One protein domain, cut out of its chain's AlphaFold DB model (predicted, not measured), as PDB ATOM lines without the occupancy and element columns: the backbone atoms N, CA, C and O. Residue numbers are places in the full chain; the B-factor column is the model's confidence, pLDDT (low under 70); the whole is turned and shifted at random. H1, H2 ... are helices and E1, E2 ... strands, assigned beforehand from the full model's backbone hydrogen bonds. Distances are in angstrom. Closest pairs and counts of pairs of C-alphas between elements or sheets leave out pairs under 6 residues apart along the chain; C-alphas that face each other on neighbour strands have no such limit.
ATOM      1  N   THR A   3     119.206 116.021 192.918       75.25
ATOM      2  CA  THR A   3     118.851 114.609 192.755       75.25
ATOM      3  C   THR A   3     117.456 114.361 193.312       75.25
ATOM      4  O   THR A   3     117.032 115.038 194.248       75.25
ATOM      5  N   VAL A   4     116.724 113.437 192.698       79.62
ATOM      6  CA  VAL A   4     115.427 112.961 193.200       79.62
ATOM      7  C   VAL A   4     115.462 111.444 193.319       79.62
ATOM      8  O   VAL A   4     116.226 110.788 192.609       79.62
ATOM      9  N   ASP A   5     114.635 110.892 194.203       79.06
ATOM     10  CA  ASP A   5     114.662 109.458 194.515       79.06
ATOM     11  C   ASP A   5     113.817 108.613 193.555       79.06
ATOM     12  O   ASP A   5     113.964 107.391 193.507       79.06
ATOM     13  N   SER A   6     112.949 109.250 192.762       82.12
ATOM     14  CA  SER A   6     112.089 108.576 191.792       82.12
ATOM     15  C   SER A   6     111.722 109.453 190.595       82.12
ATOM     16  O   SER A   6     111.666 110.684 190.683       82.12
ATOM     17  N   ALA A   7     111.457 108.811 189.455       81.62
ATOM     18  CA  ALA A   7     110.909 109.439 188.258       81.62
ATOM     19  C   ALA A   7     110.222 108.409 187.346       81.62
ATOM     20  O   ALA A   7     110.684 107.281 187.203       81.62
ATOM     21  N   LYS A   8     109.108 108.796 186.699       82.12
ATOM     22  CA  LYS A   8     108.297 107.924 185.818       82.12
ATOM     23  C   LYS A   8     107.981 106.540 186.427       82.12
ATOM     24  O   LYS A   8     108.028 105.535 185.726       82.12
ATOM     25  N   GLY A   9     107.687 106.468 187.722       84.19
ATOM     26  CA  GLY A   9     107.380 105.195 188.390       84.19
ATOM     27  C   GLY A   9     108.578 104.257 188.584       84.19
ATOM     28  O   GLY A   9     108.368 103.101 188.920       84.19
ATOM     29  N   LEU A  10     109.807 104.739 188.376       88.50
ATOM     30  CA  LEU A  10     111.040 104.082 188.809       88.50
ATOM     31  C   LEU A  10     111.609 104.809 190.026       88.50
ATOM     32  O   LEU A  10     111.452 106.027 190.145       88.50
ATOM     33  N   LYS A  11     112.317 104.085 190.888       91.62
ATOM     34  CA  LYS A  11     113.066 104.610 192.038       91.62
ATOM     35  C   LYS A  11     114.532 104.185 191.994       91.62
ATOM     36  O   LYS A  11     114.924 103.272 191.270       91.62
ATOM     37  N   VAL A  12     115.365 104.878 192.765       90.62
ATOM     38  CA  VAL A  12     116.765 104.485 192.949       90.62
ATOM     39  C   VAL A  12     116.815 103.070 193.527       90.62
ATOM     40  O   VAL A  12     116.051 102.735 194.431       90.62
ATOM     41  N   GLY A  13     117.701 102.237 192.983       91.00
ATOM     42  CA  GLY A  13     117.800 100.819 193.319       91.00
ATOM     43  C   GLY A  13     116.941  99.896 192.453       91.00
ATOM     44  O   GLY A  13     117.183  98.692 192.475       91.00
ATOM     45  N   ASP A  14     115.999 100.418 191.657       93.56
ATOM     46  CA  ASP A  14     115.261  99.576 190.714       93.56
ATOM     47  C   ASP A  14     116.190  99.005 189.640       93.56
ATOM     48  O   ASP A  14     117.166  99.636 189.210       93.56
ATOM     49  N   THR A  15     115.846  97.802 189.184       94.62
ATOM     50  CA  THR A  15     116.502  97.153 188.051       94.62
ATOM     51  C   THR A  15     115.836  97.578 186.750       94.62
ATOM     52  O   THR A  15     114.616  97.526 186.603       94.62
ATOM     53  N   VAL A  16     116.662  97.958 185.785       94.12
ATOM     54  CA  VAL A  16     116.303  98.190 184.387       94.12
ATOM     55  C   VAL A  16     117.199  97.339 183.496       94.12
ATOM     56  O   VAL A  16     118.247  96.852 183.920       94.12
ATOM     57  N   TYR A  17     116.791  97.150 182.249       94.81
ATOM     58  CA  TYR A  17     117.483  96.309 181.286       94.81
ATOM     59  C   TYR A  17     118.006  97.157 180.142       94.81
ATOM     60  O   TYR A  17     117.249  97.883 179.498       94.81
ATOM     61  N   ILE A  18     119.311  97.079 179.911       93.31
ATOM     62  CA  ILE A  18     120.008  97.856 178.894       93.31
ATOM     63  C   ILE A  18     120.396  96.933 177.749       93.31
ATOM     64  O   ILE A  18     120.991  95.880 177.976       93.31
ATOM     65  N   VAL A  19     120.103  97.356 176.525       94.19
ATOM     66  CA  VAL A  19     120.589  96.703 175.307       94.19
ATOM     67  C   VAL A  19     121.892  97.377 174.887       94.19
ATOM     68  O   VAL A  19     121.945  98.600 174.785       94.19
ATOM     69  N   GLN A  20     122.951  96.606 174.653       91.69
ATOM     70  CA  GLN A  20     124.232  97.142 174.192       91.69
ATOM     71  C   GLN A  20     124.842  96.324 173.076       91.69
ATOM     72  O   GLN A  20     124.779  95.099 173.083       91.69
ATOM     73  N   GLU A  21     125.559  97.026 172.210       92.12
ATOM     74  CA  GLU A  21     126.520  96.421 171.306       92.12
ATOM     75  C   GLU A  21     127.685  95.815 172.093       92.12
ATOM     76  O   GLU A  21     128.230  96.392 173.045       92.12
ATOM     77  N   ASN A  22     128.051  94.610 171.696       89.81
ATOM     78  CA  ASN A  22     129.198  93.884 172.180       89.81
ATOM     79  C   ASN A  22     129.974  93.367 170.977       89.81
ATOM     80  O   ASN A  22     129.410  92.726 170.096       89.81
ATOM     81  N   PHE A  23     131.272  93.645 170.955       89.19
ATOM     82  CA  PHE A  23     132.159  93.139 169.923       89.19
ATOM     83  C   PHE A  23     132.948  91.960 170.475       89.19
ATOM     84  O   PHE A  23     133.525  92.049 171.560       89.19
ATOM     85  N   TYR A  24     132.981  90.858 169.736       86.56
ATOM     86  CA  TYR A  24     133.715  89.658 170.115       86.56
ATOM     87  C   TYR A  24     134.506  89.109 168.931       86.56
ATOM     88  O   TYR A  24     134.178  89.354 167.774       86.56
ATOM     89  N   TYR A  25     135.563  88.360 169.223       85.62
ATOM     90  CA  TYR A  25     136.410  87.747 168.206       85.62
ATOM     91  C   TYR A  25     136.181  86.243 168.183       85.62
ATOM     92  O   TYR A  25     136.128  85.595 169.230       85.62
ATOM     93  N   GLU A  26     136.075  85.683 166.982       82.88
ATOM     94  CA  GLU A  26     136.054  84.239 166.778       82.88
ATOM     95  C   GLU A  26     137.347  83.793 166.119       82.88
ATOM     96  O   GLU A  26     137.846  84.411 165.176       82.88
ATOM     97  N   ARG A  27     137.911  82.702 166.637       82.75
ATOM     98  CA  ARG A  27     139.155  82.150 166.116       82.75
ATOM     99  C   ARG A  27     138.957  81.758 164.651       82.75
ATOM    100  O   ARG A  27     138.062  80.983 164.338       82.75
ATOM    101  N   GLY A  28     139.821  82.268 163.778       81.12
ATOM    102  CA  GLY A  28     139.775  81.987 162.340       81.12
ATOM    103  C   GLY A  28     138.925  82.959 161.517       81.12
ATOM    104  O   GLY A  28     138.878  82.805 160.302       81.12
ATOM    105  N   ILE A  29     138.303  83.970 162.134       79.94
ATOM    106  CA  ILE A  29     137.563  85.021 161.424       79.94
ATOM    107  C   ILE A  29     138.300  86.350 161.583       79.94
ATOM    108  O   ILE A  29     138.693  86.734 162.683       79.94
ATOM    109  N   ALA A  30     138.517  87.040 160.462       79.12
ATOM    110  CA  ALA A  30     139.149  88.348 160.458       79.12
ATOM    111  C   ALA A  30     138.152  89.420 160.926       79.12
ATOM    112  O   ALA A  30     137.100  89.598 160.318       79.12
ATOM    113  N   GLY A  31     138.517  90.152 161.979       82.19
ATOM    114  CA  GLY A  31     137.738  91.269 162.518       82.19
ATOM    115  C   GLY A  31     136.767  90.890 163.648       82.19
ATOM    116  O   GLY A  31     136.487  89.711 163.877       82.19
ATOM    117  N   PRO A  32     136.286  91.893 164.403       86.12
ATOM    118  CA  PRO A  32     135.303  91.680 165.452       86.12
ATOM    119  C   PRO A  32     133.911  91.446 164.865       86.12
ATOM    120  O   PRO A  32     133.489  92.116 163.924       86.12
ATOM    121  N   LYS A  33     133.165  90.545 165.491       86.12
ATOM    122  CA  LYS A  33     131.740  90.343 165.254       86.12
ATOM    123  C   LYS A  33     130.912  91.138 166.242       86.12
ATOM    124  O   LYS A  33     131.299  91.285 167.399       86.12
ATOM    125  N   LEU A  34     129.762  91.608 165.779       89.75
ATOM    126  CA  LEU A  34     128.788  92.312 166.595       89.75
ATOM    127  C   LEU A  34     127.812  91.333 167.260       89.75
ATOM    128  O   LEU A  34     127.430  90.310 166.697       89.75
ATOM    129  N   GLU A  35     127.387  91.674 168.464       93.38
ATOM    130  CA  GLU A  35     126.307  91.045 169.209       93.38
ATOM    131  C   GLU A  35     125.527  92.138 169.946       93.38
ATOM    132  O   GLU A  35     126.122  93.068 170.488       93.38
ATOM    133  N   TYR A  36     124.202  92.024 170.003       94.94
ATOM    134  CA  TYR A  36     123.372  92.890 170.839       94.94
ATOM    135  C   TYR A  36     123.041  92.163 172.142       94.94
ATOM    136  O   TYR A  36     122.242  91.243 172.141       94.94
ATOM    137  N   CYS A  37     123.636  92.544 173.266       93.25
ATOM    138  CA  CYS A  37     123.411  91.885 174.555       93.25
ATOM    139  C   CYS A  37     122.383  92.640 175.405       93.25
ATOM    140  O   CYS A  37     122.329  93.871 175.368       93.25
ATOM    141  N   VAL A  38     121.646  91.914 176.251       94.50
ATOM    142  CA  VAL A  38     120.780  92.485 177.296       94.50
ATOM    143  C   VAL A  38     121.480  92.369 178.649       94.50
ATOM    144  O   VAL A  38     121.855  91.276 179.065       94.50
ATOM    145  N   TYR A  39     121.621  93.486 179.356       92.25
ATOM    146  CA  TYR A  39     122.227  93.547 180.685       92.25
ATOM    147  C   TYR A  39     121.229  94.057 181.720       92.25
ATOM    148  O   TYR A  39     120.533  95.042 181.473       92.25
ATOM    149  N   SER A  40     121.196  93.444 182.904       92.88
ATOM    150  CA  SER A  40     120.594  94.077 184.081       92.88
ATOM    151  C   SER A  40     121.444  95.259 184.527       92.88
ATOM    152  O   SER A  40     122.675  95.230 184.457       92.88
ATOM    153  N   SER A  41     120.774  96.309 184.973       91.25
ATOM    154  CA  SER A  41     121.406  97.534 185.420       91.25
ATOM    155  C   SER A  41     120.608  98.145 186.559       91.25
ATOM    156  O   SER A  41     119.383  98.236 186.490       91.25
ATOM    157  N   THR A  42     121.299  98.593 187.598       93.06
ATOM    158  CA  THR A  42     120.674  99.209 188.768       93.06
ATOM    159  C   THR A  42     120.682 100.728 188.636       93.06
ATOM    160  O   THR A  42     121.743 101.335 188.439       93.06
ATOM    161  N   ILE A  43     119.525 101.367 188.824       90.62
ATOM    162  CA  ILE A  43     119.416 102.831 188.865       90.62
ATOM    163  C   ILE A  43     120.137 103.367 190.104       90.62
ATOM    164  O   ILE A  43     119.847 102.960 191.227       90.62
ATOM    165  N   LYS A  44     121.068 104.308 189.916       89.94
ATOM    166  CA  LYS A  44     121.862 104.896 191.008       89.94
ATOM    167  C   LYS A  44     121.366 106.262 191.460       89.94
ATOM    168  O   LYS A  44     121.439 106.557 192.646       89.94
ATOM    169  N   CYS A  45     120.863 107.090 190.551       86.00
ATOM    170  CA  CYS A  45     120.256 108.375 190.895       86.00
ATOM    171  C   CYS A  45     119.460 108.942 189.718       86.00
ATOM    172  O   CYS A  45     119.805 108.679 188.562       86.00
ATOM    173  N   PHE A  46     118.491 109.811 190.007       85.12
ATOM    174  CA  PHE A  46     117.861 110.685 189.016       85.12
ATOM    175  C   PHE A  46     118.395 112.109 189.160       85.12
ATOM    176  O   PHE A  46     118.573 112.596 190.277       85.12
ATOM    177  N   ARG A  47     118.634 112.794 188.040       81.75
ATOM    178  CA  ARG A  47     119.131 114.177 188.005       81.75
ATOM    179  C   ARG A  47     118.027 115.083 187.464       81.75
ATOM    180  O   ARG A  47     117.598 114.934 186.329       81.75
ATOM    181  N   LYS A  48     117.548 116.027 188.278       66.94
ATOM    182  CA  LYS A  48     116.515 116.992 187.879       66.94
ATOM    183  C   LYS A  48     117.170 118.265 187.335       66.94
ATOM    184  O   LYS A  48     117.936 118.917 188.048       66.94
ATOM    185  N   GLY A  49     116.816 118.637 186.101       61.78
ATOM    186  CA  GLY A  49     117.226 119.899 185.467       61.78
ATOM    187  C   GLY A  49     118.440 119.816 184.533       61.78
ATOM    188  O   GLY A  49     119.049 120.845 184.264       61.78
ATOM    189  N   SER A  50     118.802 118.626 184.048       58.34
ATOM    190  CA  SER A  50     119.835 118.420 183.020       58.34
ATOM    191  C   SER A  50     119.272 117.686 181.801       58.34
ATOM    192  O   SER A  50     118.203 117.098 181.870       58.34
ATOM    193  N   TYR A  51     120.014 117.687 180.686       58.47
ATOM    194  CA  TYR A  51     119.720 116.886 179.481       58.47
ATOM    195  C   TYR A  51     119.741 115.364 179.731       58.47
ATOM    196  O   TYR A  51     119.283 114.589 178.895       58.47
ATOM    197  N   ILE A  52     120.312 114.953 180.867       60.03
ATOM    198  CA  ILE A  52     120.406 113.584 181.372       60.03
ATOM    199  C   ILE A  52     119.464 113.468 182.563       60.03
ATOM    200  O   ILE A  52     119.516 114.315 183.457       60.03
ATOM    201  N   ASP A  53     118.667 112.405 182.600       73.12
ATOM    202  CA  ASP A  53     117.621 112.252 183.604       73.12
ATOM    203  C   ASP A  53     117.964 111.210 184.680       73.12
ATOM    204  O   ASP A  53     117.504 111.345 185.815       73.12
ATOM    205  N   PHE A  54     118.780 110.187 184.380       77.00
ATOM    206  CA  PHE A  54     119.218 109.208 185.386       77.00
ATOM    207  C   PHE A  54     120.489 108.438 185.022       77.00
ATOM    208  O   PHE A  54     120.852 108.324 183.855       77.00
ATOM    209  N   ILE A  55     121.142 107.892 186.050       79.88
ATOM    210  CA  ILE A  55     122.320 107.028 185.933       79.88
ATOM    211  C   ILE A  55     121.933 105.585 186.229       79.88
ATOM    212  O   ILE A  55     121.337 105.309 187.274       79.88
ATOM    213  N   ALA A  56     122.354 104.664 185.364       78.56
ATOM    214  CA  ALA A  56     122.215 103.230 185.580       78.56
ATOM    215  C   ALA A  56     123.582 102.535 185.460       78.56
ATOM    216  O   ALA A  56     124.377 102.849 184.569       78.56
ATOM    217  N   LYS A  57     123.864 101.615 186.385       83.31
ATOM    218  CA  LYS A  57     125.114 100.848 186.439       83.31
ATOM    219  C   LYS A  57     124.845  99.415 186.002       83.31
ATOM    220  O   LYS A  57     124.054  98.743 186.656       83.31
ATOM    221  N   ILE A  58     125.540  98.955 184.961       83.06
ATOM    222  CA  ILE A  58     125.442  97.561 184.514       83.06
ATOM    223  C   ILE A  58     125.935  96.624 185.622       83.06
ATOM    224  O   ILE A  58     127.028  96.798 186.162       83.06
ATOM    225  N   ASP A  59     125.123  95.616 185.925       77.56
ATOM    226  CA  ASP A  59     125.407  94.584 186.916       77.56
ATOM    227  C   ASP A  59     125.976  93.347 186.203       77.56
ATOM    228  O   ASP A  59     125.325  92.310 186.098       77.56
ATOM    229  N   ALA A  60     127.186  93.480 185.647       71.75
ATOM    230  CA  ALA A  60     127.898  92.388 184.982       71.75
ATOM    231  C   ALA A  60     129.367  92.311 185.446       71.75
ATOM    232  O   ALA A  60     130.012  93.353 185.568       71.75
ATOM    233  N   PRO A  61     129.943  91.104 185.634       59.53
ATOM    234  CA  PRO A  61     131.288  90.939 186.204       59.53
ATOM    235  C   PRO A  61     132.398  91.647 185.417       59.53
ATOM    236  O   PRO A  61     133.379  92.102 185.993       59.53
ATOM    237  N   ILE A  62     132.235  91.741 184.095       61.06
ATOM    238  CA  ILE A  62     133.243  92.277 183.167       61.06
ATOM    239  C   ILE A  62     132.930  93.732 182.770       61.06
ATOM    240  O   ILE A  62     133.821  94.469 182.355       61.06
ATOM    241  N   LYS A  63     131.678  94.186 182.930       63.72
ATOM    242  CA  LYS A  63     131.239  95.542 182.570       63.72
ATOM    243  C   LYS A  63     130.761  96.284 183.815       63.72
ATOM    244  O   LYS A  63     129.616  96.146 184.219       63.72
ATOM    245  N   ASN A  64     131.622  97.136 184.365       65.31
ATOM    246  CA  ASN A  64     131.305  98.001 185.509       65.31
ATOM    247  C   ASN A  64     130.875  99.419 185.074       65.31
ATOM    248  O   ASN A  64     131.038 100.391 185.812       65.31
ATOM    249  N   ASN A  65     130.386  99.547 183.840       76.69
ATOM    250  CA  ASN A  65     130.152 100.836 183.207       76.69
ATOM    251  C   ASN A  65     128.908 101.525 183.779       76.69
ATOM    252  O   ASN A  65     127.854 100.913 183.987       76.69
ATOM    253  N   ILE A  66     129.055 102.826 183.998       79.56
ATOM    254  CA  ILE A  66     128.001 103.735 184.426       79.56
ATOM    255  C   ILE A  66     127.546 104.500 183.188       79.56
ATOM    256  O   ILE A  66     128.371 105.099 182.502       79.56
ATOM    257  N   TYR A  67     126.246 104.475 182.906       80.62
ATOM    258  CA  TYR A  67     125.675 105.161 181.752       80.62
ATOM    259  C   TYR A  67     124.661 106.208 182.185       80.62
ATOM    260  O   TYR A  67     123.824 105.966 183.060       80.62
ATOM    261  N   ASP A  68     124.742 107.356 181.522       84.94
ATOM    262  CA  ASP A  68     123.777 108.438 181.598       84.94
ATOM    263  C   ASP A  68     122.644 108.185 180.593       84.94
ATOM    264  O   ASP A  68     122.882 107.984 179.401       84.94
ATOM    265  N   TRP A  69     121.404 108.222 181.072       84.44
ATOM    266  CA  TRP A  69     120.209 107.966 180.274       84.44
ATOM    267  C   TRP A  69     119.213 109.109 180.369       84.44
ATOM    268  O   TRP A  69     119.102 109.814 181.378       84.44
ATOM    269  N   LYS A  70     118.419 109.245 179.310       86.25
ATOM    270  CA  LYS A  70     117.219 110.069 179.323       86.25
ATOM    271  C   LYS A  70     116.012 109.229 179.686       86.25
ATOM    272  O   LYS A  70     115.787 108.161 179.122       86.25
ATOM    273  N   LEU A  71     115.154 109.765 180.542       84.44
ATOM    274  CA  LEU A  71     113.852 109.185 180.846       84.44
ATOM    275  C   LEU A  71     112.946 109.192 179.617       84.44
ATOM    276  O   LEU A  71     111.981 108.429 179.574       84.44
ATOM    277  N   SER A  72     113.194 110.061 178.631       85.81
ATOM    278  CA  SER A  72     112.488 110.036 177.344       85.81
ATOM    279  C   SER A  72     112.706 108.744 176.559       85.81
ATOM    280  O   SER A  72     111.810 108.362 175.807       85.81
ATOM    281  N   ASP A  73     113.854 108.090 176.752       88.31
ATOM    282  CA  ASP A  73     114.301 106.931 175.971       88.31
ATOM    283  C   ASP A  73     113.893 105.599 176.617       88.31
ATOM    284  O   ASP A  73     113.973 104.546 175.982       88.31
ATOM    285  N   LEU A  74     113.411 105.662 177.860       89.31
ATOM    286  CA  LEU A  74     112.897 104.529 178.615       89.31
ATOM    287  C   LEU A  74     111.730 103.852 177.891       89.31
ATOM    288  O   LEU A  74     110.739 104.501 177.556       89.31
ATOM    289  N   ASP A  75     111.878 102.543 177.692       90.38
ATOM    290  CA  ASP A  75     111.005 101.650 176.922       90.38
ATOM    291  C   ASP A  75     110.880 101.987 175.427       90.38
ATOM    292  O   ASP A  75     109.974 101.501 174.755       90.38
ATOM    293  N   LYS A  76     111.781 102.819 174.884       87.94
ATOM    294  CA  LYS A  76     111.759 103.226 173.466       87.94
ATOM    295  C   LYS A  76     113.052 102.960 172.707       87.94
ATOM    296  O   LYS A  76     113.042 102.991 171.480       87.94
ATOM    297  N   ARG A  77     114.177 102.823 173.409       88.81
ATOM    298  CA  ARG A  77     115.511 102.683 172.803       88.81
ATOM    299  C   ARG A  77     116.317 101.605 173.508       88.81
ATOM    300  O   ARG A  77     115.868 100.489 173.591       88.81
ATOM    301  N   TYR A  78     117.501 101.915 174.022       92.31
ATOM    302  CA  TYR A  78     118.432 100.934 174.578       92.31
ATOM    303  C   TYR A  78     118.213 100.655 176.071       92.31
ATOM    304  O   TYR A  78     119.072 100.045 176.698       92.31
ATOM    305  N   ILE A  79     117.103 101.107 176.661       92.44
ATOM    306  CA  ILE A  79     116.821 100.945 178.089       92.44
ATOM    307  C   ILE A  79     115.338 100.676 178.342       92.44
ATOM    308  O   ILE A  79     114.475 101.412 177.863       92.44
ATOM    309  N   PHE A  80     115.053  99.632 179.117       94.88
ATOM    310  CA  PHE A  80     113.709  99.103 179.331       94.88
ATOM    311  C   PHE A  80     113.460  98.730 180.787       94.88
ATOM    312  O   PHE A  80     114.370  98.323 181.507       94.88
ATOM    313  N   ARG A  81     112.199  98.791 181.205       94.56
ATOM    314  CA  ARG A  81     111.741  98.239 182.487       94.56
ATOM    315  C   ARG A  81     111.591  96.720 182.446       94.56
ATOM    316  O   ARG A  81     111.800  96.054 183.451       94.56
ATOM    317  N   SER A  82     111.226  96.177 181.285       95.31
ATOM    318  CA  SER A  82     111.010  94.743 181.069       95.31
ATOM    319  C   SER A  82     112.192  94.114 180.335       95.31
ATOM    320  O   SER A  82     112.617  94.621 179.292       95.31
ATOM    321  N   ARG A  83     112.693  92.986 180.854       95.88
ATOM    322  CA  ARG A  83     113.785  92.228 180.228       95.88
ATOM    323  C   ARG A  83     113.350  91.635 178.894       95.88
ATOM    324  O   ARG A  83     114.090  91.740 177.921       95.88
ATOM    325  N   LYS A  84     112.116  91.130 178.830       96.75
ATOM    326  CA  LYS A  84     111.473  90.670 177.597       96.75
ATOM    327  C   LYS A  84     111.469  91.756 176.522       96.75
ATOM    328  O   LYS A  84     111.873  91.505 175.393       96.75
ATOM    329  N   ASN A  85     111.071  92.982 176.868       96.69
ATOM    330  CA  ASN A  85     111.043  94.084 175.898       96.69
ATOM    331  C   ASN A  85     112.453  94.458 175.423       96.69
ATOM    332  O   ASN A  85     112.650  94.684 174.231       96.69
ATOM    333  N   ALA A  86     113.442  94.452 176.323       96.88
ATOM    334  CA  ALA A  86     114.841  94.627 175.940       96.88
ATOM    335  C   ALA A  86     115.318  93.524 174.983       96.88
ATOM    336  O   ALA A  86     116.010  93.811 174.009       96.88
ATOM    337  N   ALA A  87     114.919  92.274 175.220       97.31
ATOM    338  CA  ALA A  87     115.260  91.146 174.363       97.31
ATOM    339  C   ALA A  87     114.604  91.232 172.981       97.31
ATOM    340  O   ALA A  87     115.265  91.002 171.972       97.31
ATOM    341  N   LEU A  88     113.332  91.634 172.918       97.19
ATOM    342  CA  LEU A  88     112.634  91.888 171.656       97.19
ATOM    343  C   LEU A  88     113.300  93.021 170.863       97.19
ATOM    344  O   LEU A  88     113.458  92.906 169.650       97.19
ATOM    345  N   PHE A  89     113.759  94.075 171.537       97.38
ATOM    346  CA  PHE A  89     114.510  95.143 170.881       97.38
ATOM    347  C   PHE A  89     115.895  94.681 170.403       97.38
ATOM    348  O   PHE A  89     116.304  94.994 169.289       97.38
ATOM    349  N   ALA A  90     116.613  93.879 171.198       96.94
ATOM    350  CA  ALA A  90     117.883  93.279 170.783       96.94
ATOM    351  C   ALA A  90     117.713  92.357 169.562       96.94
ATOM    352  O   ALA A  90     118.551  92.371 168.655       96.94
ATOM    353  N   LYS A  91     116.601  91.612 169.494       96.56
ATOM    354  CA  LYS A  91     116.203  90.835 168.316       96.56
ATOM    355  C   LYS A  91     116.015  91.722 167.091       96.56
ATOM    356  O   LYS A  91     116.620  91.446 166.059       96.56
ATOM    357  N   GLU A  92     115.249  92.805 167.212       96.00
ATOM    358  CA  GLU A  92     115.024  93.753 166.113       96.00
ATOM    359  C   GLU A  92     116.347  94.321 165.575       96.00
ATOM    360  O   GLU A  92     116.569  94.341 164.363       96.00
ATOM    361  N   LEU A  93     117.254  94.734 166.467       95.56
ATOM    362  CA  LEU A  93     118.578  95.237 166.090       95.56
ATOM    363  C   LEU A  93     119.427  94.171 165.391       95.56
ATOM    364  O   LEU A  93     120.050  94.461 164.370       95.56
ATOM    365  N   THR A  94     119.401  92.936 165.899       94.75
ATOM    366  CA  THR A  94     120.110  91.795 165.303       94.75
ATOM    367  C   THR A  94     119.622  91.545 163.875       94.75
ATOM    368  O   THR A  94     120.415  91.566 162.936       94.75
ATOM    369  N   GLU A  95     118.309  91.411 163.682       94.00
ATOM    370  CA  GLU A  95     117.702  91.168 162.368       94.00
ATOM    371  C   GLU A  95     117.875  92.358 161.413       94.00
ATOM    372  O   GLU A  95     117.944  92.198 160.192       94.00
ATOM    373  N   LYS A  96     117.902  93.587 161.937       93.25
ATOM    374  CA  LYS A  96     118.187  94.784 161.140       93.25
ATOM    375  C   LYS A  96     119.631  94.787 160.644       93.25
ATOM    376  O   LYS A  96     119.858  95.121 159.484       93.25
ATOM    377  N   TYR A  97     120.584  94.412 161.494       90.88
ATOM    378  CA  TYR A  97     121.992  94.315 161.117       90.88
ATOM    379  C   TYR A  97     122.217  93.219 160.069       90.88
ATOM    380  O   TYR A  97     122.831  93.488 159.038       90.88
ATOM    381  N   GLU A  98     121.641  92.031 160.275       90.00
ATOM    382  CA  GLU A  98     121.723  90.896 159.337       90.00
ATOM    383  C   GLU A  98     121.070  91.191 157.969       90.00
ATOM    384  O   GLU A  98     121.403  90.566 156.967       90.00
ATOM    385  N   ARG A  99     120.158  92.169 157.889       89.88
ATOM    386  CA  ARG A  99     119.577  92.653 156.619       89.88
ATOM    387  C   ARG A  99     120.338  93.820 155.987       89.88
ATOM    388  O   ARG A  99     119.970  94.264 154.900       89.88
ATOM    389  N   SER A 100     121.337  94.372 156.667       86.31
ATOM    390  CA  SER A 100     122.079  95.531 156.172       86.31
ATOM    391  C   SER A 100     123.067  95.142 155.071       86.31
ATOM    392  O   SER A 100     123.544  94.013 155.018       86.31
ATOM    393  N   ILE A 101     123.446  96.106 154.226       76.88
ATOM    394  CA  ILE A 101     124.456  95.910 153.167       76.88
ATOM    395  C   ILE A 101     125.845  95.516 153.701       76.88
ATOM    396  O   ILE A 101     126.698  95.093 152.927       76.88
ATOM    397  N   PHE A 102     126.081  95.692 155.004       76.00
ATOM    398  CA  PHE A 102     127.337  95.344 155.666       76.00
ATOM    399  C   PHE A 102     127.398  93.873 156.086       76.00
ATOM    400  O   PHE A 102     128.476  93.404 156.435       76.00
ATOM    401  N   TYR A 103     126.270  93.158 156.049       79.31
ATOM    402  CA  TYR A 103     126.197  91.736 156.352       79.31
ATOM    403  C   TYR A 103     126.148  90.929 155.054       79.31
ATOM    404  O   TYR A 103     125.306  91.164 154.186       79.31
ATOM    405  N   ASN A 104     127.046  89.959 154.917       79.38
ATOM    406  CA  ASN A 104     127.079  89.026 153.803       79.38
ATOM    407  C   ASN A 104     126.654  87.629 154.281       79.38
ATOM    408  O   ASN A 104     127.493  86.893 154.797       79.38
ATOM    409  N   PRO A 105     125.409  87.187 154.023       74.75
ATOM    410  CA  PRO A 105     124.916  85.884 154.478       74.75
ATOM    411  C   PRO A 105     125.714  84.671 153.971       74.75
ATOM    412  O   PRO A 105     125.568  83.581 154.512       74.75
ATOM    413  N   GLN A 106     126.526  84.830 152.917       74.44
ATOM    414  CA  GLN A 106     127.371  83.759 152.376       74.44
ATOM    415  C   GLN A 106     128.726  83.647 153.088       74.44
ATOM    416  O   GLN A 106     129.401  82.629 152.951       74.44
ATOM    417  N   LYS A 107     129.157  84.696 153.799       74.12
ATOM    418  CA  LYS A 107     130.472  84.769 154.460       74.12
ATOM    419  C   LYS A 107     130.370  84.940 155.972       74.12
ATOM    420  O   LYS A 107     131.232  84.451 156.699       74.12
ATOM    421  N   ASP A 108     129.324  85.609 156.430       76.75
ATOM    422  CA  ASP A 108     129.102  85.926 157.826       76.75
ATOM    423  C   ASP A 108     128.207  84.869 158.465       76.75
ATOM    424  O   ASP A 108     127.160  84.488 157.938       76.75
ATOM    425  N   LEU A 109     128.640  84.380 159.626       80.00
ATOM    426  CA  LEU A 109     127.783  83.551 160.467       80.00
ATOM    427  C   LEU A 109     126.692  84.429 161.093       80.00
ATOM    428  O   LEU A 109     126.985  85.585 161.425       80.00
ATOM    429  N   PRO A 110     125.496  83.866 161.349       84.62
ATOM    430  CA  PRO A 110     124.458  84.557 162.098       84.62
ATOM    431  C   PRO A 110     125.003  85.142 163.398       84.62
ATOM    432  O   PRO A 110     125.816  84.514 164.087       84.62
ATOM    433  N   LEU A 111     124.535  86.337 163.751       88.81
ATOM    434  CA  LEU A 111     124.948  86.991 164.987       88.81
ATOM    435  C   LEU A 111     124.506  86.152 166.194       88.81
ATOM    436  O   LEU A 111     123.495  85.444 166.159       88.81
ATOM    437  N   ARG A 112     125.266  86.235 167.290       91.94
ATOM    438  CA  ARG A 112     124.904  85.567 168.545       91.94
ATOM    439  C   ARG A 112     123.626  86.172 169.114       91.94
ATOM    440  O   ARG A 112     123.412  87.381 169.055       91.94
ATOM    441  N   ARG A 113     122.788  85.309 169.687       94.19
ATOM    442  CA  ARG A 113     121.465  85.654 170.221       94.19
ATOM    443  C   ARG A 113     121.414  85.426 171.731       94.19
ATOM    444  O   ARG A 113     120.545  84.721 172.223       94.19
ATOM    445  N   SER A 114     122.341  86.018 172.491       92.88
ATOM    446  CA  SER A 114     122.328  85.914 173.967       92.88
ATOM    447  C   SER A 114     121.036  86.432 174.606       92.88
ATOM    448  O   SER A 114     120.710  86.060 175.729       92.88
ATOM    449  N   TRP A 115     120.281  87.262 173.886       94.50
ATOM    450  CA  TRP A 115     118.971  87.764 174.286       94.50
ATOM    451  C   TRP A 115     117.827  86.749 174.156       94.50
ATOM    452  O   TRP A 115     116.769  86.970 174.739       94.50
ATOM    453  N   GLU A 116     117.991  85.659 173.404       96.12
ATOM    454  CA  GLU A 116     116.889  84.752 173.041       96.12
ATOM    455  C   GLU A 116     116.228  84.102 174.257       96.12
ATOM    456  O   GLU A 116     115.001  84.002 174.324       96.12
ATOM    457  N   ILE A 117     117.029  83.764 175.269       94.81
ATOM    458  CA  ILE A 117     116.562  83.160 176.522       94.81
ATOM    459  C   ILE A 117     115.556  84.040 177.281       94.81
ATOM    460  O   ILE A 117     114.773  83.524 178.072       94.81
ATOM    461  N   PHE A 118     115.538  85.349 177.022       94.12
ATOM    462  CA  PHE A 118     114.694  86.315 177.724       94.12
ATOM    463  C   PHE A 118     113.381  86.635 176.990       94.12
ATOM    464  O   PHE A 118     112.561  87.388 177.506       94.12
ATOM    465  N   ILE A 119     113.156  86.106 175.781       91.81
ATOM    466  CA  ILE A 119     111.927  86.384 175.010       91.81
ATOM    467  C   ILE A 119     110.693  85.713 175.626       91.81
ATOM    468  O   ILE A 119     109.577  86.229 175.515       91.81
TER     469      ILE A 119
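What this domain is: This is residues 3 to 119 of the 121 residues of an uncharacterized protein of Ruminococcus albus 8 (UniProt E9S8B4). A long, curled meander of four strands has one helix packed along its E1-E2 hairpin, while the short strands E3 and E4 lie away from the helix at one end. After H1, the stretch with no named element, residues 99 to 119, first runs on beyond the end of H1 to Gln 106, at one end of the long axis, and then folds back, with its last residues, up to Ile 119, returning beside H1. The printed part has 117 residues, with E1, E2, E3, E4 and H1 in chain order; the sheet order is E1 - E2 - E3 - E4, all antiparallel, and the class is mixed, with under half of the residues in named elements. It is only just compact, close to loose, with a radius of gyration of the C-alphas of 16.0 A, and elongated, spanning 51 by 27 by 25 A.

How they stand to each other: E1, residues 15 to 24, and E2, residues 33 to 48, form an antiparallel hairpin at 145 degrees, with N 18 and O 39 2.8 A apart. E2 and E3, residues 54 to 58, form a hairpin at 138 degrees, with N 44 and O 55 2.8 A apart. E3 and E4, residues 66 to 69, form a hairpin at 141 degrees, with N 69 and O 54 2.8 A apart. E1 and E4 are apart. H1, residues 83 to 98, is on the sheet, over E1 and E2, at a height of 8.7 A; the closest C-alphas of H1 and E2 are those of Ala 90 and Tyr 36, 5.5 A apart. On the local plane H1 runs along the strands, at 20 degrees to E1. Every O i to N i+4 pair in H1 is within hydrogen-bond range.

Where its parts are: E1 begins at C-alpha 15 (116.502, 97.153, 188.051), measures 26.0 A and bends by 55 degrees at residue 21. E2 measures 38.1 A and bends by 77 degrees at residue 44. E3 measures 13.2 A and E4 9.8 A. H1 measures 22.4 A and ends at C-alpha 98 (121.723, 90.896, 159.337).

The domain as a whole: The C-alphas farthest apart, those of Val 4 and Gln 106, are 51.6 A apart. The printed part has no cut, and the link from E4 to H1 is long. Mean pLDDT of the printed part is 85.7; residues 48 to 52 and 61 to 64 are under 70.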